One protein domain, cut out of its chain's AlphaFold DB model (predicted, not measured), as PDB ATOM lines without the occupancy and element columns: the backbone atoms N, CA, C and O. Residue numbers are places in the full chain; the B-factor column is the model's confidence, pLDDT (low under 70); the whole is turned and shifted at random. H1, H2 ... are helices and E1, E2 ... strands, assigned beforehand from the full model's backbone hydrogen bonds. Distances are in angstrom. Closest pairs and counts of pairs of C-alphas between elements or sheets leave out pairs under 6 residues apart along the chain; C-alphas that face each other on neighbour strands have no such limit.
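Overview. This is residues 4 to 213 of the 227 residues of the protein "Cupin_2 domain-containing protein" of Phialocephala subalpina (UniProt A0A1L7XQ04). Two sheets stand partly face to face with their strands crossed, a twisted one of six strands and a small one of three; H1 packs on the E1 and E2 end of the larger sheet, H2 runs side by side with H1, and the long H4 crosses H2 on the side away from the sheets. The printed part has 210 residues, with nine named strands, E1 to E9, followed by four named helices, H1 to H4; the class is mixed, helices and strands. The sheets, in order E1 E2 E3 E9 E4 E7 and E6 E5 E8, are antiparallel. The whole is compact, with a radius of gyration of the C-alphas of 16.4 A, and rounded, spanning 49 by 39 by 39 A.

Along the chain. After residues 4 to 19, which hold no named element, E1 takes residues 20 to 23, with C-alpha 20 at (-20.274, 26.660, 32.840). E2 is residues 28 to 32, E3 45 to 49, E4 75 to 82 (21.9 A), E5 84 to 89, E6 92 to 97, E7 101 to 104, E8 110 to 114 and E9 121 to 128 (23.1 A). H1 is residues 132 to 149, 25.1 A long, with C-alpha 132 at (-6.836, 20.729, 27.609). H2 is residues 164 to 173, H3 180 to 184 and H4 189 to 211, 29.6 A long, ending with C-alpha 211 at (-12.733, -4.351, 41.600).

Arrangement. E1, E2 and E3 form a meander, each strand the antiparallel neighbour of the one before; N 21 and O 30 are 2.8 A apart, N 31 and O 46 2.9 A. E9 pairs with E3 at N 49 and O 121, 2.8 A, and with E4 at N 77 and O 126, 2.8 A; E4 pairs with E7 at N 104 and O 76, 2.7 A. E5 forms a hairpin with E6, N 89 and O 92 being 2.8 A apart, and is the neighbour of E8, with N 86 and O 113 at 2.8 A. The sheets form a sandwich, two sheets face to face, their strands at 51 degrees. H1 is on the larger sheet, making two layers, at a height over the sheet of 8.9 A; its closest C-alphas to E1 are Asn 147 and Met 23, 5.9 A. H1 and H2 form a helical hairpin and touch, with residues 134 to 142 of H1 alone, at a shallow tilt of 10 degrees; the closest C-alphas, of Phe 138 and Phe 170, are 6.1 A apart. H2 and H4 touch at a steep tilt of 69 degrees, only just short of about perpendicular; their closest C-alphas, of Leu 169 and Gly 204, are 3.7 A apart. H3 touches residues 192 to 196 of H4 alone, the closest C-alphas being Met 182 and Gly 192, 5.4 A. Every O i to N i+4 pair is within hydrogen-bond range in H1, H2 and H3, and 15 of 19 in H4.

Size, cuts and confidence. The C-alphas farthest apart, of Phe 4 and Gly 99, are 50.5 A apart. The printed part has no cut; the links E2 to E3, E3 to E4 and H1 to H2 are long. Its mean pLDDT is 88.6, and residues 34 to 43 and 151 to 161 are under 70.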
ATOM      1  N   PHE A   4     -21.233  -5.350  42.305       82.44
ATOM      2  CA  PHE A   4     -22.389  -5.480  43.197       82.44
ATOM      3  C   PHE A   4     -22.099  -5.073  44.654       82.44
ATOM      4  O   PHE A   4     -23.036  -4.836  45.407       82.44
ATOM      5  N   LEU A   5     -20.824  -4.979  45.056       80.00
ATOM      6  CA  LEU A   5     -20.412  -4.450  46.365       80.00
ATOM      7  C   LEU A   5     -20.307  -2.919  46.376       80.00
ATOM      8  O   LEU A   5     -20.055  -2.323  47.421       80.00
ATOM      9  N   ARG A   6     -20.458  -2.266  45.218       82.69
ATOM     10  CA  ARG A   6     -20.376  -0.812  45.108       82.69
ATOM     11  C   ARG A   6     -21.657  -0.183  45.647       82.69
ATOM     12  O   ARG A   6     -22.743  -0.482  45.152       82.69
ATOM     13  N   THR A   7     -21.525   0.761  46.576       74.62
ATOM     14  CA  THR A   7     -22.636   1.641  46.963       74.62
ATOM     15  C   THR A   7     -23.213   2.324  45.721       74.62
ATOM     16  O   THR A   7     -22.475   2.693  44.798       74.62
ATOM     17  N   ALA A   8     -24.537   2.484  45.676       77.50
ATOM     18  CA  ALA A   8     -25.170   3.273  44.630       77.50
ATOM     19  C   ALA A   8     -24.555   4.683  44.632       77.50
ATOM     20  O   ALA A   8     -24.518   5.350  45.663       77.50
ATOM     21  N   GLY A   9     -23.999   5.095  43.491       78.06
ATOM     22  CA  GLY A   9     -23.516   6.462  43.315       78.06
ATOM     23  C   GLY A   9     -24.688   7.440  43.188       78.06
ATOM     24  O   GLY A   9     -25.831   6.993  43.044       78.06
ATOM     25  N   PRO A  10     -24.421   8.755  43.194       87.69
ATOM     26  CA  PRO A  10     -25.460   9.741  42.947       87.69
ATOM     27  C   PRO A  10     -26.077   9.558  41.555       87.69
ATOM     28  O   PRO A  10     -25.453   9.007  40.636       87.69
ATOM     29  N   VAL A  11     -27.316  10.032  41.404       89.94
ATOM     30  CA  VAL A  11     -27.932  10.193  40.083       89.94
ATOM     31  C   VAL A  11     -27.136  11.258  39.343       89.94
ATOM     32  O   VAL A  11     -26.979  12.359  39.856       89.94
ATOM     33  N   ARG A  12     -26.613  10.914  38.163       92.31
ATOM     34  CA  ARG A  12     -25.760  11.821  37.398       92.31
ATOM     35  C   ARG A  12     -26.599  12.773  36.558       92.31
ATOM     36  O   ARG A  12     -27.389  12.325  35.724       92.31
ATOM     37  N   THR A  13     -26.412  14.067  36.756       93.69
ATOM     38  CA  THR A  13     -27.070  15.111  35.970       93.69
ATOM     39  C   THR A  13     -26.338  15.281  34.639       93.69
ATOM     40  O   THR A  13     -25.114  15.391  34.603       93.69
ATOM     41  N   LYS A  14     -27.073  15.311  33.516       96.06
ATOM     42  CA  LYS A  14     -26.480  15.543  32.193       96.06
ATOM     43  C   LYS A  14     -26.096  17.017  32.037       96.06
ATOM     44  O   LYS A  14     -26.940  17.838  31.691       96.06
ATOM     45  N   VAL A  15     -24.823  17.328  32.250       94.50
ATOM     46  CA  VAL A  15     -24.230  18.677  32.200       94.50
ATOM     47  C   VAL A  15     -23.076  18.798  31.201       94.50
ATOM     48  O   VAL A  15     -22.506  19.872  31.045       94.50
ATOM     49  N   SER A  16     -22.763  17.728  30.469       93.69
ATOM     50  CA  SER A  16     -21.698  17.683  29.454       93.69
ATOM     51  C   SER A  16     -21.807  18.722  28.336       93.69
ATOM     52  O   SER A  16     -20.812  19.038  27.699       93.69
ATOM     53  N   HIS A  17     -22.997  19.279  28.115       91.25
ATOM     54  CA  HIS A  17     -23.267  20.308  27.110       91.25
ATOM     55  C   HIS A  17     -23.082  21.745  27.627       91.25
ATOM     56  O   HIS A  17     -23.191  22.689  26.847       91.25
ATOM     57  N   LEU A  18     -22.868  21.936  28.933       92.25
ATOM     58  CA  LEU A  18     -22.759  23.263  29.535       92.25
ATOM     59  C   LEU A  18     -21.334  23.807  29.408       92.25
ATOM     60  O   LEU A  18     -20.365  23.107  29.692       92.25
ATOM     61  N   THR A  19     -21.198  25.082  29.059       90.38
ATOM     62  CA  THR A  19     -19.910  25.797  29.108       90.38
ATOM     63  C   THR A  19     -19.505  26.139  30.543       90.38
ATOM     64  O   THR A  19     -18.324  26.177  30.861       90.38
ATOM     65  N   THR A  20     -20.486  26.337  31.426       93.31
ATOM     66  CA  THR A  20     -20.274  26.660  32.840       93.31
ATOM     67  C   THR A  20     -21.029  25.672  33.711       93.31
ATOM     68  O   THR A  20     -22.237  25.498  33.552       93.31
ATOM     69  N   LEU A  21     -20.323  25.049  34.650       93.38
ATOM     70  CA  LEU A  21     -20.925  24.273  35.725       93.38
ATOM     71  C   LEU A  21     -21.083  25.179  36.937       93.38
ATOM     72  O   LEU A  21     -20.102  25.705  37.456       93.38
ATOM     73  N   THR A  22     -22.321  25.345  37.382       93.50
ATOM     74  CA  THR A  22     -22.657  26.079  38.600       93.50
ATOM     75  C   THR A  22     -22.922  25.081  39.719       93.50
ATOM     76  O   THR A  22     -23.666  24.120  39.523       93.50
ATOM     77  N   MET A  23     -22.322  25.306  40.883       89.75
ATOM     78  CA  MET A  23     -22.412  24.430  42.052       89.75
ATOM     79  C   MET A  23     -22.897  25.216  43.271       89.75
ATOM     80  O   MET A  23     -23.028  26.443  43.233       89.75
ATOM     81  N   GLU A  24     -23.186  24.500  44.359       84.88
ATOM     82  CA  GLU A  24     -23.455  25.098  45.677       84.88
ATOM     83  C   GLU A  24     -24.593  26.127  45.637       84.88
ATOM     84  O   GLU A  24     -24.486  27.235  46.165       84.88
ATOM     85  N   ASN A  25     -25.680  25.773  44.943       83.94
ATOM     86  CA  ASN A  25     -26.846  26.629  44.714       83.94
ATOM     87  C   ASN A  25     -26.515  27.997  44.088       83.94
ATOM     88  O   ASN A  25     -27.190  28.985  44.370       83.94
ATOM     89  N   GLY A  26     -25.486  28.069  43.241       88.00
ATOM     90  CA  GLY A  26     -25.101  29.314  42.575       88.00
ATOM     91  C   GLY A  26     -23.937  30.058  43.216       88.00
ATOM     92  O   GLY A  26     -23.545  31.095  42.691       88.00
ATOM     93  N   ARG A  27     -23.376  29.558  44.325       89.19
ATOM     94  CA  ARG A  27     -22.270  30.229  45.028       89.19
ATOM     95  C   ARG A  27     -20.920  30.080  44.334       89.19
ATOM     96  O   ARG A  27     -20.070  30.951  44.498       89.19
ATOM     97  N   SER A  28     -20.718  28.993  43.597       93.44
ATOM     98  CA  SER A  28     -19.461  28.697  42.915       93.44
ATOM     99  C   SER A  28     -19.695  28.223  41.488       93.44
ATOM    100  O   SER A  28     -20.770  27.725  41.133       93.44
ATOM    101  N   SER A  29     -18.679  28.389  40.645       95.19
ATOM    102  CA  SER A  29     -18.723  27.910  39.268       95.19
ATOM    103  C   SER A  29     -17.347  27.538  38.733       95.19
ATOM    104  O   SER A  29     -16.320  28.031  39.204       95.19
ATOM    105  N   VAL A  30     -17.350  26.671  37.722       94.94
ATOM    106  CA  VAL A  30     -16.226  26.489  36.806       94.94
ATOM    107  C   VAL A  30     -16.720  26.704  35.379       94.94
ATOM    108  O   VAL A  30     -17.714  26.107  34.959       94.94
ATOM    109  N   SER A  31     -16.049  27.574  34.638       93.00
ATOM    110  CA  SER A  31     -16.294  27.795  33.213       93.00
ATOM    111  C   SER A  31     -15.169  27.181  32.398       93.00
ATOM    112  O   SER A  31     -14.000  27.343  32.742       93.00
ATOM    113  N   PHE A  32     -15.531  26.493  31.324       88.12
ATOM    114  CA  PHE A  32     -14.614  25.885  30.367       88.12
ATOM    115  C   PHE A  32     -14.581  26.757  29.122       88.12
ATOM    116  O   PHE A  32     -15.625  27.022  28.520       88.12
ATOM    117  N   HIS A  33     -13.405  27.244  28.751       77.31
ATOM    118  CA  HIS A  33     -13.264  28.061  27.558       77.31
ATOM    119  C   HIS A  33     -12.825  27.194  26.382       77.31
ATOM    120  O   HIS A  33     -11.751  26.607  26.403       77.31
ATOM    121  N   ASN A  34     -13.640  27.188  25.326       56.50
ATOM    122  CA  ASN A  34     -13.224  26.719  24.001       56.50
ATOM    123  C   ASN A  34     -12.637  27.861  23.155       56.50
ATOM    124  O   ASN A  34     -12.196  27.634  22.031       56.50
ATOM    125  N   ASP A  35     -12.709  29.103  23.647       43.50
ATOM    126  CA  ASP A  35     -12.542  30.301  22.834       43.50
ATOM    127  C   ASP A  35     -11.193  30.979  23.087       43.50
ATOM    128  O   ASP A  35     -10.875  31.427  24.186       43.50
ATOM    129  N   THR A  36     -10.431  31.115  22.009       42.38
ATOM    130  CA  THR A  36      -9.171  31.860  21.896       42.38
ATOM    131  C   THR A  36      -9.299  33.380  22.120       42.38
ATOM    132  O   THR A  36      -8.323  34.102  21.910       42.38
ATOM    133  N   ASN A  37     -10.482  33.885  22.500       38.44
ATOM    134  CA  ASN A  37     -10.790  35.311  22.675       38.44
ATOM    135  C   ASN A  37     -10.727  35.832  24.121       38.44
ATOM    136  O   ASN A  37     -10.999  37.013  24.349       38.44
ATOM    137  N   THR A  38     -10.354  35.016  25.110       47.22
ATOM    138  CA  THR A  38      -9.991  35.560  26.425       47.22
ATOM    139  C   THR A  38      -8.662  36.303  26.346       47.22
ATOM    140  O   THR A  38      -7.764  35.941  25.588       47.22
ATOM    141  N   SER A  39      -8.517  37.360  27.151       42.59
ATOM    142  CA  SER A  39      -7.298  38.185  27.190       42.59
ATOM    143  C   SER A  39      -6.012  37.390  27.482       42.59
ATOM    144  O   SER A  39      -4.919  37.847  27.143       42.59
ATOM    145  N   SER A  40      -6.140  36.167  28.005       45.88
ATOM    146  CA  SER A  40      -5.113  35.135  27.949       45.88
ATOM    147  C   SER A  40      -5.582  33.995  27.021       45.88
ATOM    148  O   SER A  40      -6.540  33.289  27.321       45.88
ATOM    149  N   GLN A  41      -4.890  33.740  25.903       54.16
ATOM    150  CA  GLN A  41      -5.059  32.519  25.077       54.16
ATOM    151  C   GLN A  41      -4.603  31.236  25.811       54.16
ATOM    152  O   GLN A  41      -4.258  30.235  25.187       54.16
ATOM    153  N   ARG A  42      -4.476  31.305  27.140       61.66
ATOM    154  CA  ARG A  42      -3.784  30.333  27.985       61.66
ATOM    155  C   ARG A  42      -4.745  29.639  28.937       61.66
ATOM    156  O   ARG A  42      -4.550  28.459  29.182       61.66
ATOM    157  N   ALA A  43      -5.759  30.346  29.441       60.97
ATOM    158  CA  ALA A  43      -6.688  29.825  30.435       60.97
ATOM    159  C   ALA A  43      -7.536  28.669  29.890       60.97
ATOM    160  O   ALA A  43      -8.300  28.841  28.940       60.97
ATOM    161  N   PHE A  44      -7.436  27.511  30.541       77.25
ATOM    162  CA  PHE A  44      -8.263  26.348  30.240       77.25
ATOM    163  C   PHE A  44      -9.613  26.415  30.987       77.25
ATOM    164  O   PHE A  44     -10.656  26.003  30.475       77.25
ATOM    165  N   HIS A  45      -9.618  26.992  32.190       88.56
ATOM    166  CA  HIS A  45     -10.812  27.107  33.022       88.56
ATOM    167  C   HIS A  45     -10.808  28.380  33.872       88.56
ATOM    168  O   HIS A  45      -9.754  28.924  34.209       88.56
ATOM    169  N   VAL A  46     -12.005  28.824  34.255       94.12
ATOM    170  CA  VAL A  46     -12.214  29.934  35.194       94.12
ATOM    171  C   VAL A  46     -12.977  29.432  36.396       94.12
ATOM    172  O   VAL A  46     -14.081  28.912  36.246       94.12
ATOM    173  N   PHE A  47     -12.418  29.625  37.583       95.62
ATOM    174  CA  PHE A  47     -13.108  29.333  38.828       95.62
ATOM    175  C   PHE A  47     -13.714  30.588  39.428       95.62
ATOM    176  O   PHE A  47     -13.069  31.633  39.485       95.62
ATOM    177  N   THR A  48     -14.922  30.440  39.960       96.62
ATOM    178  CA  THR A  48     -15.550  31.404  40.863       96.62
ATOM    179  C   THR A  48     -15.706  30.753  42.230       96.62
ATOM    180  O   THR A  48     -16.396  29.740  42.358       96.62
ATOM    181  N   VAL A  49     -15.062  31.330  43.243       95.62
ATOM    182  CA  VAL A  49     -15.032  30.817  44.617       95.62
ATOM    183  C   VAL A  49     -15.745  31.812  45.537       95.62
ATOM    184  O   VAL A  49     -15.360  32.986  45.566       95.62
ATOM    185  N   PRO A  50     -16.764  31.387  46.303       94.69
ATOM    186  CA  PRO A  50     -17.509  32.283  47.177       94.69
ATOM    187  C   PRO A  50     -16.628  32.845  48.302       94.69
ATOM    188  O   PRO A  50     -15.594  32.250  48.636       94.69
ATOM    189  N   PRO A  51     -17.017  33.981  48.907       93.31
ATOM    190  CA  PRO A  51     -16.407  34.441  50.148       93.31
ATOM    191  C   PRO A  51     -16.564  33.402  51.264       93.31
ATOM    192  O   PRO A  51     -17.516  32.616  51.275       93.31
ATOM    193  N   CYS A  52     -15.615  33.407  52.198       86.94
ATOM    194  CA  CYS A  52     -15.676  32.609  53.418       86.94
ATOM    195  C   CYS A  52     -16.554  33.309  54.463       86.94
ATOM    196  O   CYS A  52     -16.107  34.243  55.132       86.94
ATOM    197  N   GLU A  53     -17.793  32.857  54.619       85.62
ATOM    198  CA  GLU A  53     -18.752  33.454  55.554       85.62
ATOM    199  C   GLU A  53     -18.397  33.153  57.027       85.62
ATOM    200  O   GLU A  53     -17.667  32.197  57.324       85.62
ATOM    201  N   PRO A  54     -18.914  33.930  58.000       84.25
ATOM    202  CA  PRO A  54     -18.713  33.648  59.419       84.25
ATOM    203  C   PRO A  54     -19.160  32.232  59.809       84.25
ATOM    204  O   PRO A  54     -20.321  31.861  59.653       84.25
ATOM    205  N   GLY A  55     -18.236  31.451  60.375       82.12
ATOM    206  CA  GLY A  55     -18.480  30.063  60.781       82.12
ATOM    207  C   GLY A  55     -18.141  29.022  59.711       82.12
ATOM    208  O   GLY A  55     -18.094  27.836  60.036       82.12
ATOM    209  N   GLU A  56     -17.842  29.440  58.478       82.81
ATOM    210  CA  GLU A  56     -17.243  28.568  57.471       82.81
ATOM    211  C   GLU A  56     -15.739  28.402  57.731       82.81
ATOM    212  O   GLU A  56     -15.066  29.283  58.276       82.81
ATOM    213  N   ASN A  57     -15.195  27.250  57.344       81.62
ATOM    214  CA  ASN A  57     -13.758  27.037  57.344       81.62
ATOM    215  C   ASN A  57     -13.224  27.380  55.941       81.62
ATOM    216  O   ASN A  57     -13.596  26.730  54.967       81.62
ATOM    217  N   PRO A  58     -12.311  28.358  55.806       77.12
ATOM    218  CA  PRO A  58     -11.818  28.808  54.500       77.12
ATOM    219  C   PRO A  58     -11.060  27.722  53.723       77.12
ATOM    220  O   PRO A  58     -10.692  27.923  52.573       77.12
ATOM    221  N   LYS A  59     -10.771  26.571  54.344       76.81
ATOM    222  CA  LYS A  59     -10.131  25.427  53.683       76.81
ATOM    223  C   LYS A  59     -11.107  24.529  52.921       76.81
ATOM    224  O   LYS A  59     -10.621  23.678  52.183       76.81
ATOM    225  N   ASP A  60     -12.411  24.640  53.164       77.88
ATOM    226  CA  ASP A  60     -13.434  23.717  52.649       77.88
ATOM    227  C   ASP A  60     -14.827  24.366  52.492       77.88
ATOM    228  O   ASP A  60     -15.829  23.664  52.358       77.88
ATOM    229  N   ASN A  61     -14.902  25.701  52.448       85.12
ATOM    230  CA  ASN A  61     -16.161  26.434  52.269       85.12
ATOM    231  C   ASN A  61     -16.721  26.374  50.837       85.12
ATOM    232  O   ASN A  61     -17.821  26.868  50.594       85.12
ATOM    233  N   SER A  62     -15.976  25.782  49.899       89.38
ATOM    234  CA  SER A  62     -16.440  25.518  48.542       89.38
ATOM    235  C   SER A  62     -15.883  24.208  47.983       89.38
ATOM    236  O   SER A  62     -14.707  23.906  48.185       89.38
ATOM    237  N   VAL A  63     -16.681  23.477  47.199       87.50
ATOM    238  CA  VAL A  63     -16.234  22.292  46.436       87.50
ATOM    239  C   VAL A  63     -15.153  22.599  45.392       87.50
ATOM    240  O   VAL A  63     -14.457  21.683  44.961       87.50
ATOM    241  N   ILE A  64     -15.000  23.866  44.989       90.94
ATOM    242  CA  ILE A  64     -13.930  24.320  44.084       90.94
ATOM    243  C   ILE A  64     -12.561  24.308  44.770       90.94
ATOM    244  O   ILE A  64     -11.537  24.193  44.101       90.94
ATOM    245  N   ILE A  65     -12.523  24.445  46.097       91.38
ATOM    246  CA  ILE A  65     -11.265  24.478  46.839       91.38
ATOM    247  C   ILE A  65     -10.669  23.068  46.837       91.38
ATOM    248  O   ILE A  65     -11.249  22.152  47.432       91.38
ATOM    249  N   PRO A  66      -9.507  22.858  46.193       92.00
ATOM    250  CA  PRO A  66      -8.944  21.528  46.103       92.00
ATOM    251  C   PRO A  66      -8.331  21.114  47.451       92.00
ATOM    252  O   PRO A  66      -7.851  21.961  48.221       92.00
ATOM    253  N   PRO A  67      -8.251  19.802  47.742       91.81
ATOM    254  CA  PRO A  67      -7.351  19.326  48.782       91.81
ATOM    255  C   PRO A  67      -5.907  19.658  48.394       91.81
ATOM    256  O   PRO A  67      -5.603  19.948  47.231       91.81
ATOM    257  N   PHE A  68      -4.980  19.551  49.344       94.75
ATOM    258  CA  PHE A  68      -3.569  19.552  48.984       94.75
ATOM    259  C   PHE A  68      -3.291  18.449  47.967       94.75
ATOM    260  O   PHE A  68      -3.592  17.276  48.204       94.75
ATOM    261  N   HIS A  69      -2.670  18.834  46.862       96.12
ATOM    262  CA  HIS A  69      -2.257  17.946  45.788       96.12
ATOM    263  C   HIS A  69      -0.914  18.407  45.217       96.12
ATOM    264  O   HIS A  69      -0.294  19.351  45.719       96.12
ATOM    265  N   ALA A  70      -0.425  17.673  44.225       97.31
ATOM    266  CA  ALA A  70       0.770  18.013  43.472       97.31
ATOM    267  C   ALA A  70       0.592  17.587  42.015       97.31
ATOM    268  O   ALA A  70      -0.083  16.597  41.750       97.31
ATOM    269  N   HIS A  71       1.270  18.283  41.108       96.50
ATOM    270  CA  HIS A  71       1.385  17.923  39.695       96.50
ATOM    271  C   HIS A  71       2.851  17.598  39.411       96.50
ATOM    272  O   HIS A  71       3.671  18.515  39.369       96.50
ATOM    273  N   PRO A  72       3.275  16.332  39.278       94.00
ATOM    274  CA  PRO A  72       4.700  16.045  39.087       94.00
ATOM    275  C   PRO A  72       5.195  16.382  37.687       94.00
ATOM    276  O   PRO A  72       6.378  16.673  37.516       94.00
ATOM    277  N   ASN A  73       4.301  16.325  36.699       94.75
ATOM    278  CA  ASN A  73       4.654  16.459  35.290       94.75
ATOM    279  C   ASN A  73       4.189  17.786  34.670       94.75
ATOM    280  O   ASN A  73       4.608  18.101  33.558       94.75
ATOM    281  N   GLN A  74       3.392  18.587  35.384       95.25
ATOM    282  CA  GLN A  74       2.901  19.891  34.932       95.25
ATOM    283  C   GLN A  74       3.197  20.988  35.957       95.25
ATOM    284  O   GLN A  74       3.146  20.760  37.162       95.25
ATOM    285  N   GLU A  75       3.537  22.176  35.468       97.38
ATOM    286  CA  GLU A  75       3.339  23.400  36.250       97.38
ATOM    287  C   GLU A  75       1.859  23.768  36.171       97.38
ATOM    288  O   GLU A  75       1.237  23.551  35.130       97.38
ATOM    289  N   GLU A  76       1.319  24.336  37.243       96.56
ATOM    290  CA  GLU A  76      -0.028  24.902  37.269       96.56
ATOM    291  C   GLU A  76       0.091  26.409  37.476       96.56
ATOM    292  O   GLU A  76       0.857  26.870  38.323       96.56
ATOM    293  N   ILE A  77      -0.613  27.188  36.671       96.25
ATOM    294  CA  ILE A  77      -0.490  28.636  36.645       96.25
ATOM    295  C   ILE A  77      -1.868  29.246  36.826       96.25
ATOM    296  O   ILE A  77      -2.832  28.801  36.206       96.25
ATOM    297  N   PHE A  78      -1.938  30.278  37.665       96.75
ATOM    298  CA  PHE A  78      -3.171  30.987  37.962       96.75
ATOM    299  C   PHE A  78      -3.017  32.489  37.794       96.75
ATOM    300  O   PHE A  78      -2.122  33.083  38.397       96.75
ATOM    301  N   LEU A  79      -3.950  33.112  37.075       96.31
ATOM    302  CA  LEU A  79      -4.162  34.558  37.073       96.31
ATOM    303  C   LEU A  79      -5.381  34.880  37.937       96.31
ATOM    304  O   LEU A  79      -6.492  34.439  37.642       96.31
ATOM    305  N   VAL A  80      -5.196  35.682  38.984       97.56
ATOM    306  CA  VAL A  80      -6.324  36.185  39.777       97.56
ATOM    307  C   VAL A  80      -6.951  37.346  39.015       97.56
ATOM    308  O   VAL A  80      -6.304  38.369  38.796       97.56
ATOM    309  N   THR A  81      -8.206  37.205  38.597       96.75
ATOM    310  CA  THR A  81      -8.916  38.229  37.811       96.75
ATOM    311  C   THR A  81      -9.839  39.089  38.671       96.75
ATOM    312  O   THR A  81     -10.071  40.250  38.337       96.75
ATOM    313  N   ALA A  82     -10.298  38.575  39.816       97.75
ATOM    314  CA  ALA A  82     -11.046  39.333  40.818       97.75
ATOM    315  C   ALA A  82     -10.792  38.792  42.234       97.75
ATOM    316  O   ALA A  82     -10.600  37.592  42.416       97.75
ATOM    317  N   GLY A  83     -10.819  39.665  43.245       97.31
ATOM    318  CA  GLY A  83     -10.607  39.290  44.648       97.31
ATOM    319  C   GLY A  83      -9.142  38.999  45.001       97.31
ATOM    320  O   GLY A  83      -8.211  39.521  44.380       97.31
ATOM    321  N   THR A  84      -8.932  38.193  46.047       97.38
ATOM    322  CA  THR A  84      -7.602  37.749  46.498       97.38
ATOM    323  C   THR A  84      -7.617  36.255  46.806       97.38
ATOM    324  O   THR A  84      -8.378  35.791  47.656       97.38
ATOM    325  N   ALA A  85      -6.752  35.501  46.131       97.19
ATOM    326  CA  ALA A  85      -6.520  34.091  46.404       97.19
ATOM    327  C   ALA A  85      -5.459  33.925  47.495       97.19
ATOM    328  O   ALA A  85      -4.445  34.622  47.500       97.19
ATOM    329  N   LEU A  86      -5.660  32.967  48.396       96.31
ATOM    330  CA  LEU A  86      -4.662  32.530  49.366       96.31
ATOM    331  C   LEU A  86      -4.085  31.184  48.925       96.31
ATOM    332  O   LEU A  86      -4.678  30.134  49.171       96.31
ATOM    333  N   PHE A  87      -2.917  31.203  48.288       96.94
ATOM    334  CA  PHE A  87      -2.219  29.981  47.901       96.94
ATOM    335  C   PHE A  87      -1.445  29.404  49.078       96.94
ATOM    336  O   PHE A  87      -0.728  30.110  49.786       96.94
ATOM    337  N   HIS A  88      -1.544  28.096  49.271       95.56
ATOM    338  CA  HIS A  88      -0.751  27.353  50.236       95.56
ATOM    339  C   HIS A  88       0.307  26.540  49.496       95.56
ATOM    340  O   HIS A  88       0.016  25.427  49.090       95.56
ATOM    341  N   LEU A  89       1.530  27.050  49.349       94.88
ATOM    342  CA  LEU A  89       2.621  26.384  48.630       94.88
ATOM    343  C   LEU A  89       3.669  25.842  49.607       94.88
ATOM    344  O   LEU A  89       4.311  26.614  50.321       94.88
ATOM    345  N   ASN A  90       3.859  24.520  49.670       87.94
ATOM    346  CA  ASN A  90       4.815  23.868  50.582       87.94
ATOM    347  C   ASN A  90       4.717  24.383  52.037       87.94
ATOM    348  O   ASN A  90       5.727  24.629  52.699       87.94
ATOM    349  N   ARG A  91       3.482  24.556  52.537       77.06
ATOM    350  CA  ARG A  91       3.130  25.111  53.867       77.06
ATOM    351  C   ARG A  91       3.353  26.620  54.048       77.06
ATOM    352  O   ARG A  91       3.082  27.128  55.134       77.06
ATOM    353  N   LYS A  92       3.789  27.349  53.020       90.75
ATOM    354  CA  LYS A  92       3.790  28.819  53.008       90.75
ATOM    355  C   LYS A  92       2.460  29.331  52.478       90.75
ATOM    356  O   LYS A  92       1.900  28.738  51.565       90.75
ATOM    357  N   GLN A  93       1.972  30.421  53.052       95.25
ATOM    358  CA  GLN A  93       0.793  31.123  52.557       95.25
ATOM    359  C   GLN A  93       1.237  32.305  51.700       95.25
ATOM    360  O   GLN A  93       2.093  33.081  52.124       95.25
ATOM    361  N   ILE A  94       0.683  32.407  50.498       97.31
ATOM    362  CA  ILE A  94       1.024  33.415  49.499       97.31
ATOM    363  C   ILE A  94      -0.292  34.049  49.032       97.31
ATOM    364  O   ILE A  94      -1.019  33.421  48.260       97.31
ATOM    365  N   PRO A  95      -0.647  35.248  49.525       97.25
ATOM    366  CA  PRO A  95      -1.790  35.980  49.001       97.25
ATOM    367  C   PRO A  95      -1.460  36.534  47.610       97.25
ATOM    368  O   PRO A  95      -0.391  37.110  47.403       97.25
ATOM    369  N   VAL A  96      -2.381  36.368  46.666       98.19
ATOM    370  CA  VAL A  96      -2.271  36.861  45.289       98.19
ATOM    371  C   VAL A  96      -3.551  37.621  44.966       98.19
ATOM    372  O   VAL A  96      -4.640  37.050  44.974       98.19
ATOM    373  N   SER A  97      -3.432  38.925  44.742       98.12
ATOM    374  CA  SER A  97      -4.568  39.801  44.442       98.12
ATOM    375  C   SER A  97      -4.803  39.926  42.941       98.12
ATOM    376  O   SER A  97      -3.895  39.680  42.143       98.12
ATOM    377  N   ALA A  98      -6.008  40.361  42.577       98.00
ATOM    378  CA  ALA A  98      -6.412  40.610  41.199       98.00
ATOM    379  C   ALA A  98      -5.346  41.351  40.367       98.00
ATOM    380  O   ALA A  98      -4.710  42.298  40.836       98.00
ATOM    381  N   GLY A  99      -5.155  40.897  39.129       96.62
ATOM    382  CA  GLY A  99      -4.147  41.392  38.191       96.62
ATOM    383  C   GLY A  99      -2.768  40.735  38.318       96.62
ATOM    384  O   GLY A  99      -1.888  41.057  37.525       96.62
ATOM    385  N   ASN A 100      -2.567  39.824  39.279       97.62
ATOM    386  CA  ASN A 100      -1.298  39.121  39.475       97.62
ATOM    387  C   ASN A 100      -1.423  37.624  39.174       97.62
ATOM    388  O   ASN A 100      -2.477  37.013  39.363       97.62
ATOM    389  N   GLU A 101      -0.305  37.044  38.743       96.00
ATOM    390  CA  GLU A 101      -0.164  35.628  38.418       96.00
ATOM    391  C   GLU A 101       0.690  34.905  39.470       96.00
ATOM    392  O   GLU A 101       1.591  35.496  40.075       96.00
ATOM    393  N   ILE A 102       0.435  33.611  39.660       97.25
ATOM    394  CA  ILE A 102       1.329  32.696  40.369       97.25
ATOM    395  C   ILE A 102       1.560  31.433  39.539       97.25
ATOM    396  O   ILE A 102       0.626  30.837  39.011       97.25
ATOM    397  N   THR A 103       2.817  31.005  39.469       97.69
ATOM    398  CA  THR A 103       3.216  29.709  38.915       97.69
ATOM    399  C   THR A 103       3.510  28.754  40.062       97.69
ATOM    400  O   THR A 103       4.352  29.036  40.919       97.69
ATOM    401  N   ILE A 104       2.840  27.610  40.062       97.88
ATOM    402  CA  ILE A 104       3.087  26.495  40.962       97.88
ATOM    403  C   ILE A 104       4.080  25.536  40.291       97.88
ATOM    404  O   ILE A 104       3.761  24.942  39.256       97.88
ATOM    405  N   PRO A 105       5.287  25.356  40.858       97.06
ATOM    406  CA  PRO A 105       6.274  24.452  40.290       97.06
ATOM    407  C   PRO A 105       5.833  22.987  40.328       97.06
ATOM    408  O   PRO A 105       5.155  22.535  41.255       97.06
ATOM    409  N   ARG A 106       6.336  22.212  39.364       96.88
ATOM    410  CA  ARG A 106       6.181  20.752  39.331       96.88
ATOM    411  C   ARG A 106       6.570  20.109  40.659       96.88
ATOM    412  O   ARG A 106       7.648  20.353  41.207       96.88
ATOM    413  N   GLY A 107       5.701  19.232  41.144       95.69
ATOM    414  CA  GLY A 107       5.917  18.442  42.349       95.69
ATOM    415  C   GLY A 107       5.888  19.251  43.646       95.69
ATOM    416  O   GLY A 107       6.335  18.738  44.670       95.69
ATOM    417  N   ASP A 108       5.398  20.489  43.644       96.88
ATOM    418  CA  ASP A 108       5.126  21.208  44.885       96.88
ATOM    419  C   ASP A 108       3.754  20.855  45.449       96.88
ATOM    420  O   ASP A 108       2.779  20.699  44.716       96.88
ATOM    421  N   TYR A 109       3.668  20.762  46.779       97.38
ATOM    422  CA  TYR A 109       2.376  20.653  47.444       97.38
ATOM    423  C   TYR A 109       1.663  21.986  47.411       97.38
ATOM    424  O   TYR A 109       2.198  22.978  47.918       97.38
ATOM    425  N   HIS A 110       0.447  21.985  46.884       97.56
ATOM    426  CA  HIS A 110      -0.340  23.196  46.777       97.56
ATOM    427  C   HIS A 110      -1.837  22.965  46.936       97.56
ATOM    428  O   HIS A 110      -2.352  21.859  46.781       97.56
ATOM    429  N   LYS A 111      -2.499  24.056  47.312       95.44
ATOM    430  CA  LYS A 111      -3.929  24.324  47.168       95.44
ATOM    431  C   LYS A 111      -4.144  25.834  47.237       95.44
ATOM    432  O   LYS A 111      -3.217  26.566  47.598       95.44
ATOM    433  N   PHE A 112      -5.357  26.295  46.977       95.50
ATOM    434  CA  PHE A 112      -5.744  27.691  47.167       95.50
ATOM    435  C   PHE A 112      -7.053  27.795  47.947       95.50
ATOM    436  O   PHE A 112      -7.772  26.814  48.093       95.50
ATOM    437  N   ALA A 113      -7.347  28.988  48.447       94.62
ATOM    438  CA  ALA A 113      -8.625  29.353  49.044       94.62
ATOM    439  C   ALA A 113      -8.979  30.798  48.675       94.62
ATOM    440  O   ALA A 113      -8.109  31.564  48.247       94.62
ATOM    441  N   ASN A 114     -10.235  31.193  48.881       95.81
ATOM    442  CA  ASN A 114     -10.590  32.607  48.885       95.81
ATOM    443  C   ASN A 114     -10.093  33.253  50.189       95.81
ATOM    444  O   ASN A 114     -10.387  32.765  51.279       95.81
ATOM    445  N   ALA A 115      -9.317  34.333  50.083       93.75
ATOM    446  CA  ALA A 115      -8.795  35.053  51.243       93.75
ATOM    447  C   ALA A 115      -9.837  35.982  51.895       93.75
ATOM    448  O   ALA A 115      -9.595  36.493  52.988       93.75
ATOM    449  N   SER A 116     -10.958  36.239  51.215       92.62
ATOM    450  CA  SER A 116     -11.970  37.211  51.622       92.62
ATOM    451  C   SER A 116     -13.196  36.552  52.251       92.62
ATOM    452  O   SER A 116     -13.642  35.487  51.826       92.62
ATOM    453  N   SER A 117     -13.777  37.233  53.241       91.56
ATOM    454  CA  SER A 117     -15.076  36.894  53.830       91.56
ATOM    455  C   SER A 117     -16.238  37.695  53.245       91.56
ATOM    456  O   SER A 117     -17.361  37.565  53.713       91.56
ATOM    457  N   THR A 118     -15.980  38.572  52.271       91.94
ATOM    458  CA  THR A 118     -17.002  39.469  51.699       91.94
ATOM    459  C   THR A 118     -16.969  39.548  50.179       91.94
ATOM    460  O   THR A 118     -17.939  39.984  49.569       91.94
ATOM    461  N   GLU A 119     -15.857  39.162  49.554       95.25
ATOM    462  CA  GLU A 119     -15.658  39.269  48.112       95.25
ATOM    463  C   GLU A 119     -15.515  37.888  47.481       95.25
ATOM    464  O   GLU A 119     -14.804  37.019  47.991       95.25
ATOM    465  N   THR A 120     -16.167  37.698  46.339       96.50
ATOM    466  CA  THR A 120     -15.961  36.533  45.481       96.50
ATOM    467  C   THR A 120     -14.567  36.583  44.858       96.50
ATOM    468  O   THR A 120     -14.115  37.632  44.396       96.50
ATOM    469  N   LEU A 121     -13.902  35.433  44.817       97.75
ATOM    470  CA  LEU A 121     -12.639  35.240  44.117       97.75
ATOM    471  C   LEU A 121     -12.913  34.676  42.718       97.75
ATOM    472  O   LEU A 121     -13.655  33.703  42.577       97.75
ATOM    473  N   THR A 122     -12.259  35.242  41.706       97.50
ATOM    474  CA  THR A 122     -12.215  34.678  40.353       97.50
ATOM    475  C   THR A 122     -10.768  34.456  39.931       97.50
ATOM    476  O   THR A 122      -9.931  35.354  40.071       97.50
ATOM    477  N   LEU A 123     -10.471  33.261  39.420       95.00
ATOM    478  CA  LEU A 123      -9.152  32.910  38.896       95.00
ATOM    479  C   LEU A 123      -9.256  32.161  37.565       95.00
ATOM    480  O   LEU A 123     -10.110  31.294  37.395       95.00
ATOM    481  N   GLU A 124      -8.363  32.492  36.641       94.75
ATOM    482  CA  GLU A 124      -8.094  31.728  35.423       94.75
ATOM    483  C   GLU A 124      -6.957  30.740  35.701       94.75
ATOM    484  O   GLU A 124      -5.961  31.137  36.307       94.75
ATOM    485  N   GLY A 125      -7.084  29.486  35.263       93.19
ATOM    486  CA  GLY A 125      -6.067  28.452  35.463       93.19
ATOM    487  C   GLY A 125      -5.653  27.740  34.174       93.19
ATOM    488  O   GLY A 125      -6.468  27.539  33.265       93.19
ATOM    489  N   TRP A 126      -4.371  27.380  34.082       92.69
ATOM    490  CA  TRP A 126      -3.791  26.612  32.973       92.69
ATOM    491  C   TRP A 126      -2.522  25.862  33.383       92.69
ATOM    492  O   TRP A 126      -1.971  26.088  34.459       92.69
ATOM    493  N   TYR A 127      -2.039  24.980  32.505       92.88
ATOM    494  CA  TYR A 127      -0.936  24.070  32.810       92.88
ATOM    495  C   TYR A 127       0.190  24.107  31.776       92.88
ATOM    496  O   TYR A 127      -0.000  24.502  30.624       92.88
ATOM    497  N   ASN A 128       1.384  23.667  32.190       92.44
ATOM    498  CA  ASN A 128       2.552  23.531  31.318       92.44
ATOM    499  C   ASN A 128       3.336  22.215  31.559       92.44
ATOM    500  O   ASN A 128       3.997  22.068  32.598       92.44
ATOM    501  N   PRO A 129       3.364  21.269  30.595       92.69
ATOM    502  CA  PRO A 129       2.699  21.325  29.287       92.69
ATOM    503  C   PRO A 129       1.173  21.278  29.429       92.69
ATOM    504  O   PRO A 129       0.675  20.673  30.371       92.69
ATOM    505  N   ALA A 130       0.447  21.900  28.503       88.38
ATOM    506  CA  ALA A 130      -1.014  21.871  28.498       88.38
ATOM    507  C   ALA A 130      -1.547  20.540  27.940       88.38
ATOM    508  O   ALA A 130      -1.018  20.032  26.947       88.38
ATOM    509  N   ASP A 131      -2.616  20.018  28.540       89.31
ATOM    510  CA  ASP A 131      -3.443  18.932  27.996       89.31
ATOM    511  C   ASP A 131      -4.933  19.271  28.211       89.31
ATOM    512  O   ASP A 131      -5.584  18.722  29.111       89.31
ATOM    513  N   PRO A 132      -5.491  20.195  27.399       86.88
ATOM    514  CA  PRO A 132      -6.836  20.729  27.609       86.88
ATOM    515  C   PRO A 132      -7.917  19.647  27.645       86.88
ATOM    516  O   PRO A 132      -8.819  19.690  28.473       86.88
ATOM    517  N   ALA A 133      -7.808  18.620  26.796       88.00
ATOM    518  CA  ALA A 133      -8.788  17.539  26.750       88.00
ATOM    519  C   ALA A 133      -8.799  16.719  28.050       88.00
ATOM    520  O   ALA A 133      -9.863  16.326  28.542       88.00
ATOM    521  N   ARG A 134      -7.621  16.442  28.627       90.81
ATOM    522  CA  ARG A 134      -7.513  15.765  29.926       90.81
ATOM    523  C   ARG A 134      -8.017  16.627  31.067       90.81
ATOM    524  O   ARG A 134      -8.753  16.119  31.915       90.81
ATOM    525  N   GLU A 135      -7.636  17.892  31.078       91.44
ATOM    526  CA  GLU A 135      -8.019  18.852  32.109       91.44
ATOM    527  C   GLU A 135      -9.540  19.077  32.103       91.44
ATOM    528  O   GLU A 135     -10.178  19.020  33.157       91.44
ATOM    529  N   GLU A 136     -10.154  19.209  30.922       91.75
ATOM    530  CA  GLU A 136     -11.604  19.360  30.771       91.75
ATOM    531  C   GLU A 136     -12.350  18.150  31.294       91.75
ATOM    532  O   GLU A 136     -13.260  18.262  32.123       91.75
ATOM    533  N   ARG A 137     -11.936  16.974  30.818       94.12
ATOM    534  CA  ARG A 137     -12.516  15.703  31.224       94.12
ATOM    535  C   ARG A 137     -12.432  15.544  32.732       94.12
ATOM    536  O   ARG A 137     -13.426  15.144  33.335       94.12
ATOM    537  N   PHE A 138     -11.288  15.858  33.338       94.94
ATOM    538  CA  PHE A 138     -11.112  15.792  34.783       94.94
ATOM    539  C   PHE A 138     -12.080  16.720  35.514       94.94
ATOM    540  O   PHE A 138     -12.897  16.239  36.299       94.94
ATOM    541  N   PHE A 139     -12.026  18.025  35.246       95.06
ATOM    542  CA  PHE A 139     -12.797  19.003  36.009       95.06
ATOM    543  C   PHE A 139     -14.301  18.829  35.821       95.06
ATOM    544  O   PHE A 139     -15.046  18.878  36.799       95.06
ATOM    545  N   ARG A 140     -14.770  18.548  34.602       95.38
ATOM    546  CA  ARG A 140     -16.193  18.274  34.369       95.38
ATOM    547  C   ARG A 140     -16.678  17.055  35.132       95.38
ATOM    548  O   ARG A 140     -17.731  17.112  35.763       95.38
ATOM    549  N   ASN A 141     -15.917  15.960  35.091       96.31
ATOM    550  CA  ASN A 141     -16.283  14.754  35.824       96.31
ATOM    551  C   ASN A 141     -16.220  14.965  37.334       96.31
ATOM    552  O   ASN A 141     -17.145  14.551  38.026       96.31
ATOM    553  N   LEU A 142     -15.170  15.613  37.843       94.69
ATOM    554  CA  LEU A 142     -15.014  15.869  39.268       94.69
ATOM    555  C   LEU A 142     -16.149  16.752  39.788       94.69
ATOM    556  O   LEU A 142     -16.846  16.351  40.713       94.69
ATOM    557  N   TYR A 143     -16.368  17.920  39.188       93.62
ATOM    558  CA  TYR A 143     -17.350  18.876  39.690       93.62
ATOM    559  C   TYR A 143     -18.792  18.463  39.411       93.62
ATOM    560  O   TYR A 143     -19.639  18.643  40.283       93.62
ATOM    561  N   GLY A 144     -19.076  17.838  38.264       93.19
ATOM    562  CA  GLY A 144     -20.380  17.219  38.018       93.19
ATOM    563  C   GLY A 144     -20.694  16.145  39.063       93.19
ATOM    564  O   GLY A 144     -21.762  16.162  39.676       93.19
ATOM    565  N   TYR A 145     -19.725  15.269  39.342       92.94
ATOM    566  CA  TYR A 145     -19.862  14.221  40.351       92.94
ATOM    567  C   TYR A 145     -20.029  14.767  41.767       92.94
ATOM    568  O   TYR A 145     -20.908  14.304  42.494       92.94
ATOM    569  N   LEU A 146     -19.193  15.727  42.169       89.81
ATOM    570  CA  LEU A 146     -19.277  16.347  43.488       89.81
ATOM    571  C   LEU A 146     -20.625  17.045  43.657       89.81
ATOM    572  O   LEU A 146     -21.304  16.782  44.639       89.81
ATOM    573  N   ASN A 147     -21.066  17.837  42.682       88.50
ATOM    574  CA  ASN A 147     -22.351  18.527  42.758       88.50
ATOM    575  C   ASN A 147     -23.537  17.567  42.941       88.50
ATOM    576  O   ASN A 147     -24.405  17.798  43.785       88.50
ATOM    577  N   ASP A 148     -23.554  16.459  42.193       89.44
ATOM    578  CA  ASP A 148     -24.603  15.444  42.319       89.44
ATOM    579  C   ASP A 148     -24.499  14.667  43.646       89.44
ATOM    580  O   ASP A 148     -25.513  14.345  44.268       89.44
ATOM    581  N   ALA A 149     -23.282  14.376  44.115       86.38
ATOM    582  CA  ALA A 149     -23.049  13.680  45.382       86.38
ATOM    583  C   ALA A 149     -23.450  14.519  46.604       86.38
ATOM    584  O   ALA A 149     -23.837  13.966  47.638       86.38
ATOM    585  N   THR A 150     -23.370  15.842  46.505       77.31
ATOM    586  CA  THR A 150     -23.656  16.764  47.611       77.31
ATOM    587  C   THR A 150     -25.068  17.343  47.550       77.31
ATOM    588  O   THR A 150     -25.435  18.135  48.417       77.31
ATOM    589  N   ALA A 151     -25.871  16.938  46.557       69.25
ATOM    590  CA  ALA A 151     -27.202  17.479  46.278       69.25
ATOM    591  C   ALA A 151     -27.217  19.019  46.159       69.25
ATOM    592  O   ALA A 151     -28.183  19.666  46.559       69.25
ATOM    593  N   GLY A 152     -26.129  19.615  45.655       58.12
ATOM    594  CA  GLY A 152     -25.969  21.070  45.548       58.12
ATOM    595  C   GLY A 152     -25.787  21.813  46.882       58.12
ATOM    596  O   GLY A 152     -25.821  23.044  46.895       58.12
ATOM    597  N   GLY A 153     -25.604  21.109  48.005       53.66
ATOM    598  CA  GLY A 153     -25.349  21.711  49.316       53.66
ATOM    599  C   GLY A 153     -23.944  22.316  49.451       53.66
ATOM    600  O   GLY A 153     -22.984  21.820  48.866       53.66
ATOM    601  N   VAL A 154     -23.836  23.382  50.254       44.38
ATOM    602  CA  VAL A 154     -22.572  24.035  50.650       44.38
ATOM    603  C   VAL A 154     -21.818  23.148  51.644       44.38
ATOM    604  O   VAL A 154     -22.433  22.577  52.546       44.38
ATOM    605  N   GLY A 155     -20.489  23.086  51.536       48.25
ATOM    606  CA  GLY A 155     -19.648  22.591  52.633       48.25
ATOM    607  C   GLY A 155     -19.612  21.071  52.775       48.25
ATOM    608  O   GLY A 155     -19.334  20.533  53.850       48.25
ATOM    609  N   ALA A 156     -19.858  20.345  51.688       39.22
ATOM    610  CA  ALA A 156     -19.440  18.963  51.641       39.22
ATOM    611  C   ALA A 156     -17.914  18.934  51.574       39.22
ATOM    612  O   ALA A 156     -17.311  19.096  50.515       39.22
ATOM    613  N   THR A 157     -17.283  18.660  52.715       43.94
ATOM    614  CA  THR A 157     -15.965  18.023  52.709       43.94
ATOM    615  C   THR A 157     -15.959  16.939  51.617       43.94
ATOM    616  O   THR A 157     -16.993  16.309  51.371       43.94
ATOM    617  N   MET A 158     -14.815  16.687  50.974       46.00
ATOM    618  CA  MET A 158     -14.612  15.653  49.931       46.00
ATOM    619  C   MET A 158     -15.093  14.222  50.312       46.00
ATOM    620  O   MET A 158     -14.907  13.278  49.551       46.00
ATOM    621  N   LEU A 159     -15.699  14.052  51.493       48.56
ATOM    622  CA  LEU A 159     -16.184  12.844  52.144       48.56
ATOM    623  C   LEU A 159     -17.700  12.863  52.468       48.56
ATOM    624  O   LEU A 159     -18.122  12.126  53.355       48.56
ATOM    625  N   GLY A 160     -18.526  13.681  51.799       59.50
ATOM    626  CA  GLY A 160     -19.997  13.536  51.828       59.50
ATOM    627  C   GLY A 160     -20.473  12.190  51.235       59.50
ATOM    628  O   GLY A 160     -19.839  11.156  51.411       59.50
ATOM    629  N   ASN A 161     -21.541  12.161  50.425       65.75
ATOM    630  CA  ASN A 161     -21.853  10.940  49.645       65.75
ATOM    631  C   ASN A 161     -20.859  10.696  48.486       65.75
ATOM    632  O   ASN A 161     -21.014   9.747  47.713       65.75
ATOM    633  N   ALA A 162     -19.853  11.562  48.328       82.38
ATOM    634  CA  ALA A 162     -18.821  11.424  47.318       82.38
ATOM    635  C   ALA A 162     -17.883  10.264  47.682       82.38
ATOM    636  O   ALA A 162     -17.269  10.222  48.746       82.38
ATOM    637  N   SER A 163     -17.764   9.293  46.779       88.81
ATOM    638  CA  SER A 163     -16.883   8.146  46.960       88.81
ATOM    639  C   SER A 163     -15.433   8.565  46.766       88.81
ATOM    640  O   SER A 163     -15.032   8.943  45.662       88.81
ATOM    641  N   ILE A 164     -14.617   8.387  47.806       90.31
ATOM    642  CA  ILE A 164     -13.170   8.604  47.724       90.31
ATOM    643  C   ILE A 164     -12.514   7.741  46.636       90.31
ATOM    644  O   ILE A 164     -11.517   8.151  46.050       90.31
ATOM    645  N   LEU A 165     -13.084   6.573  46.315       93.75
ATOM    646  CA  LEU A 165     -12.587   5.710  45.241       93.75
ATOM    647  C   LEU A 165     -12.815   6.353  43.867       93.75
ATOM    648  O   LEU A 165     -11.923   6.335  43.026       93.75
ATOM    649  N   GLN A 166     -13.985   6.965  43.653       94.75
ATOM    650  CA  GLN A 166     -14.280   7.676  42.409       94.75
ATOM    651  C   GLN A 166     -13.433   8.947  42.278       94.75
ATOM    652  O   GLN A 166     -12.858   9.192  41.219       94.75
ATOM    653  N   ILE A 167     -13.308   9.720  43.358       93.75
ATOM    654  CA  ILE A 167     -12.466  10.923  43.393       93.75
ATOM    655  C   ILE A 167     -11.000  10.559  43.119       93.75
ATOM    656  O   ILE A 167     -10.350  11.198  42.299       93.75
ATOM    657  N   SER A 168     -10.492   9.494  43.748       95.50
ATOM    658  CA  SER A 168      -9.122   9.015  43.519       95.50
ATOM    659  C   SER A 168      -8.910   8.546  42.082       95.50
ATOM    660  O   SER A 168      -7.824   8.720  41.541       95.50
ATOM    661  N   LEU A 169      -9.932   7.966  41.444       97.25
ATOM    662  CA  LEU A 169      -9.851   7.590  40.035       97.25
ATOM    663  C   LEU A 169      -9.774   8.825  39.128       97.25
ATOM    664  O   LEU A 169      -8.945   8.843  38.226       97.25
ATOM    665  N   PHE A 170     -10.566   9.869  39.382       97.31
ATOM    666  CA  PHE A 170     -10.444  11.126  38.633       97.31
ATOM    667  C   PHE A 170      -9.070  11.776  38.832       97.31
ATOM    668  O   PHE A 170      -8.427  12.145  37.856       97.31
ATOM    669  N   ALA A 171      -8.593  11.841  40.077       96.31
ATOM    670  CA  ALA A 171      -7.273  12.365  40.421       96.31
ATOM    671  C   ALA A 171      -6.135  11.600  39.721       96.31
ATOM    672  O   ALA A 171      -5.190  12.205  39.218       96.31
ATOM    673  N   TRP A 172      -6.245  10.268  39.632       96.94
ATOM    674  CA  TRP A 172      -5.303   9.435  38.882       96.94
ATOM    675  C   TRP A 172      -5.279   9.786  37.390       96.94
ATOM    676  O   TRP A 172      -4.210   9.960  36.812       96.94
ATOM    677  N   GLU A 173      -6.450   9.897  36.761       96.25
ATOM    678  CA  GLU A 173      -6.575  10.169  35.320       96.25
ATOM    679  C   GLU A 173      -6.116  11.596  34.947       96.25
ATOM    680  O   GLU A 173      -5.794  11.854  33.788       96.25
ATOM    681  N   ALA A 174      -6.045  12.503  35.927       94.62
ATOM    682  CA  ALA A 174      -5.527  13.864  35.787       94.62
ATOM    683  C   ALA A 174      -4.048  14.027  36.176       94.62
ATOM    684  O   ALA A 174      -3.540  15.140  36.120       94.62
ATOM    685  N   ASP A 175      -3.356  12.948  36.560       95.31
ATOM    686  CA  ASP A 175      -1.963  12.997  37.033       95.31
ATOM    687  C   ASP A 175      -1.753  13.911  38.262       95.31
ATOM    688  O   ASP A 175      -0.733  14.584  38.413       95.31
ATOM    689  N   MET A 176      -2.744  13.910  39.159       94.56
ATOM    690  CA  MET A 176      -2.857  14.832  40.287       94.56
ATOM    691  C   MET A 176      -3.078  14.069  41.607       94.56
ATOM    692  O   MET A 176      -4.197  14.024  42.128       94.56
ATOM    693  N   PRO A 177      -2.055  13.415  42.187       95.94
ATOM    694  CA  PRO A 177      -2.204  12.682  43.443       95.94
ATOM    695  C   PRO A 177      -2.702  13.575  44.587       95.94
ATOM    696  O   PRO A 177      -2.189  14.671  44.837       95.94
ATOM    697  N   ILE A 178      -3.650  13.051  45.363       94.56
ATOM    698  CA  ILE A 178      -4.164  13.731  46.557       94.56
ATOM    699  C   ILE A 178      -3.148  13.575  47.687       94.56
ATOM    700  O   ILE A 178      -2.855  12.470  48.145       94.56
ATOM    701  N   CYS A 179      -2.625  14.700  48.163       95.38
ATOM    702  CA  CYS A 179      -1.504  14.774  49.096       95.38
ATOM    703  C   CYS A 179      -1.900  15.240  50.508       95.38
ATOM    704  O   CYS A 179      -1.035  15.274  51.383       95.38
ATOM    705  N   GLU A 180      -3.174  15.565  50.762       91.81
ATOM    706  CA  GLU A 180      -3.667  16.074  52.058       91.81
ATOM    707  C   GLU A 180      -3.152  15.280  53.276       91.81
ATOM    708  O   GLU A 180      -2.588  15.911  54.174       91.81
ATOM    709  N   PRO A 181      -3.205  13.930  53.321       92.56
ATOM    710  CA  PRO A 181      -2.695  13.193  54.477       92.56
ATOM    711  C   PRO A 181      -1.176  13.335  54.653       92.56
ATOM    712  O   PRO A 181      -0.684  13.407  55.775       92.56
ATOM    713  N   MET A 182      -0.421  13.408  53.553       95.31
ATOM    714  CA  MET A 182       1.040  13.542  53.589       95.31
ATOM    715  C   MET A 182       1.445  14.925  54.095       95.31
ATOM    716  O   MET A 182       2.336  15.042  54.937       95.31
ATOM    717  N   VAL A 183       0.743  15.966  53.641       93.31
ATOM    718  CA  VAL A 183       0.945  17.341  54.112       93.31
ATOM    719  C   VAL A 183       0.568  17.471  55.587       93.31
ATOM    720  O   VAL A 183       1.332  18.061  56.354       93.31
ATOM    721  N   ALA A 184      -0.559  16.888  56.006       92.25
ATOM    722  CA  ALA A 184      -1.009  16.899  57.398       92.25
ATOM    723  C   ALA A 184      -0.004  16.220  58.344       92.25
ATOM    724  O   ALA A 184       0.255  16.722  59.437       92.25
ATOM    725  N   LEU A 185       0.615  15.123  57.900       95.00
ATOM    726  CA  LEU A 185       1.665  14.407  58.631       95.00
ATOM    727  C   LEU A 185       3.055  15.060  58.517       95.00
ATOM    728  O   LEU A 185       4.015  14.568  59.107       95.00
ATOM    729  N   GLY A 186       3.190  16.160  57.770       94.88
ATOM    730  CA  GLY A 186       4.465  16.854  57.585       94.88
ATOM    731  C   GLY A 186       5.494  16.060  56.775       94.88
ATOM    732  O   GLY A 186       6.694  16.299  56.918       94.88
ATOM    733  N   VAL A 187       5.047  15.124  55.936       96.19
ATOM    734  CA  VAL A 187       5.926  14.292  55.110       96.19
ATOM    735  C   VAL A 187       6.570  15.158  54.018       96.19
ATOM    736  O   VAL A 187       5.859  15.862  53.297       96.19
ATOM    737  N   PRO A 188       7.905  15.127  53.848       95.38
ATOM    738  CA  PRO A 188       8.571  15.852  52.770       95.38
ATOM    739  C   PRO A 188       8.099  15.392  51.387       95.38
ATOM    740  O   PRO A 188       7.976  14.191  51.147       95.38
ATOM    741  N   LYS A 189       7.924  16.330  50.446       95.00
ATOM    742  CA  LYS A 189       7.380  16.065  49.098       95.00
ATOM    743  C   LYS A 189       8.065  14.932  48.329       95.00
ATOM    744  O   LYS A 189       7.391  14.151  47.668       95.00
ATOM    745  N   ILE A 190       9.382  14.786  48.489       95.44
ATOM    746  CA  ILE A 190      10.175  13.730  47.839       95.44
ATOM    747  C   ILE A 190       9.747  12.316  48.262       95.44
ATOM    748  O   ILE A 190       9.885  11.376  47.488       95.44
ATOM    749  N   VAL A 191       9.204  12.169  49.473       97.00
ATOM    750  CA  VAL A 191       8.680  10.902  50.000       97.00
ATOM    751  C   VAL A 191       7.162  10.852  49.868       97.00
ATOM    752  O   VAL A 191       6.601   9.837  49.460       97.00
ATOM    753  N   GLY A 192       6.480  11.947  50.200       96.88
ATOM    754  CA  GLY A 192       5.028  11.949  50.283       96.88
ATOM    755  C   GLY A 192       4.342  11.901  48.918       96.88
ATOM    756  O   GLY A 192       3.286  11.293  48.827       96.88
ATOM    757  N   ILE A 193       4.915  12.470  47.848       96.81
ATOM    758  CA  ILE A 193       4.315  12.382  46.500       96.81
ATOM    759  C   ILE A 193       4.283  10.929  45.995       96.81
ATOM    760  O   ILE A 193       3.204  10.478  45.616       96.81
ATOM    761  N   PRO A 194       5.386  10.152  46.036       97.62
ATOM    762  CA  PRO A 194       5.338   8.729  45.691       97.62
ATOM    763  C   PRO A 194       4.315   7.926  46.506       97.62
ATOM    764  O   PRO A 194       3.599   7.092  45.950       97.62
ATOM    765  N   ILE A 195       4.206   8.194  47.814       97.62
ATOM    766  CA  ILE A 195       3.205   7.542  48.674       97.62
ATOM    767  C   ILE A 195       1.790   7.931  48.237       97.62
ATOM    768  O   ILE A 195       0.940   7.057  48.080       97.62
ATOM    769  N   ALA A 196       1.540   9.224  48.010       97.12
ATOM    770  CA  ALA A 196       0.253   9.730  47.552       97.12
ATOM    771  C   ALA A 196      -0.155   9.094  46.215       97.12
ATOM    772  O   ALA A 196      -1.279   8.618  46.105       97.12
ATOM    773  N   TYR A 197       0.765   8.960  45.254       95.94
ATOM    774  CA  TYR A 197       0.520   8.214  44.012       95.94
ATOM    775  C   TYR A 197       0.090   6.778  44.257       95.94
ATOM    776  O   TYR A 197      -0.903   6.329  43.686       95.94
ATOM    777  N   GLY A 198       0.836   6.054  45.094       97.62
ATOM    778  CA  GLY A 198       0.516   4.671  45.428       97.62
ATOM    779  C   GLY A 198      -0.887   4.555  46.021       97.62
ATOM    780  O   GLY A 198      -1.670   3.710  45.595       97.62
ATOM    781  N   LEU A 199      -1.243   5.449  46.946       96.94
ATOM    782  CA  LEU A 199      -2.573   5.489  47.554       96.94
ATOM    783  C   LEU A 199      -3.665   5.836  46.536       96.94
ATOM    784  O   LEU A 199      -4.665   5.122  46.458       96.94
ATOM    785  N   THR A 200      -3.476   6.881  45.727       96.19
ATOM    786  CA  THR A 200      -4.424   7.283  44.678       96.19
ATOM    787  C   THR A 200      -4.629   6.159  43.658       96.19
ATOM    788  O   THR A 200      -5.768   5.872  43.290       96.19
ATOM    789  N   TRP A 201      -3.568   5.446  43.270       97.50
ATOM    790  CA  TRP A 201      -3.655   4.285  42.381       97.50
ATOM    791  C   TRP A 201      -4.416   3.116  43.008       97.50
ATOM    792  O   TRP A 201      -5.331   2.570  42.388       97.50
ATOM    793  N   ILE A 202      -4.069   2.734  44.243       98.00
ATOM    794  CA  ILE A 202      -4.732   1.628  44.945       98.00
ATOM    795  C   ILE A 202      -6.230   1.923  45.068       98.00
ATOM    796  O   ILE A 202      -7.057   1.081  44.719       98.00
ATOM    797  N   LEU A 203      -6.592   3.119  45.530       96.12
ATOM    798  CA  LEU A 203      -7.986   3.496  45.756       96.12
ATOM    799  C   LEU A 203      -8.755   3.667  44.441       96.12
ATOM    800  O   LEU A 203      -9.819   3.075  44.268       96.12
ATOM    801  N   GLY A 204      -8.223   4.458  43.511       96.00
ATOM    802  CA  GLY A 204      -8.910   4.819  42.277       96.00
ATOM    803  C   GLY A 204      -8.906   3.712  41.231       96.00
ATOM    804  O   GLY A 204      -9.951   3.345  40.689       96.00
ATOM    805  N   VAL A 205      -7.734   3.147  40.951       97.75
ATOM    806  CA  VAL A 205      -7.548   2.191  39.854       97.75
ATOM    807  C   VAL A 205      -7.812   0.770  40.324       97.75
ATOM    808  O   VAL A 205      -8.705   0.105  39.799       97.75
ATOM    809  N   PHE A 206      -7.065   0.294  41.320       97.56
ATOM    810  CA  PHE A 206      -7.151  -1.107  41.725       97.56
ATOM    811  C   PHE A 206      -8.514  -1.427  42.354       97.56
ATOM    812  O   PHE A 206      -9.262  -2.262  41.839       97.56
ATOM    813  N   VAL A 207      -8.886  -0.729  43.430       96.31
ATOM    814  CA  VAL A 207     -10.174  -0.952  44.100       96.31
ATOM    815  C   VAL A 207     -11.315  -0.339  43.285       96.31
ATOM    816  O   VAL A 207     -12.287  -1.022  42.962       96.31
ATOM    817  N   GLY A 208     -11.205   0.939  42.921       95.31
ATOM    818  CA  GLY A 208     -12.279   1.666  42.256       95.31
ATOM    819  C   GLY A 208     -12.629   1.093  40.879       95.31
ATOM    820  O   GLY A 208     -13.723   0.559  40.675       95.31
ATOM    821  N   LYS A 209     -11.705   1.190  39.924       96.38
ATOM    822  CA  LYS A 209     -11.921   0.788  38.525       96.38
ATOM    823  C   LYS A 209     -11.995  -0.728  38.363       96.38
ATOM    824  O   LYS A 209     -12.969  -1.224  37.804       96.38
ATOM    825  N   TRP A 210     -11.005  -1.484  38.839       96.62
ATOM    826  CA  TRP A 210     -10.921  -2.921  38.537       96.62
ATOM    827  C   TRP A 210     -11.832  -3.788  39.406       96.62
ATOM    828  O   TRP A 210     -12.516  -4.674  38.880       96.62
ATOM    829  N   MET A 211     -11.877  -3.550  40.719       95.31
ATOM    830  CA  MET A 211     -12.733  -4.351  41.600       95.31
ATOM    831  C   MET A 211     -14.195  -3.905  41.532       95.31
ATOM    832  O   MET A 211     -15.064  -4.758  41.346       95.31
ATOM    833  N   LEU A 212     -14.476  -2.602  41.650       93.50
ATOM    834  CA  LEU A 212     -15.840  -2.079  41.819       93.50
ATOM    835  C   LEU A 212     -16.465  -1.464  40.556       93.50
ATOM    836  O   LEU A 212     -17.666  -1.189  40.543       93.50
ATOM    837  N   GLY A 213     -15.698  -1.274  39.480       93.69
ATOM    838  CA  GLY A 213     -16.215  -0.777  38.201       93.69
ATOM    839  C   GLY A 213     -16.608   0.697  38.191       93.69
ATOM    840  O   GLY A 213     -17.561   1.078  37.507       93.69
TER     841      GLY A 213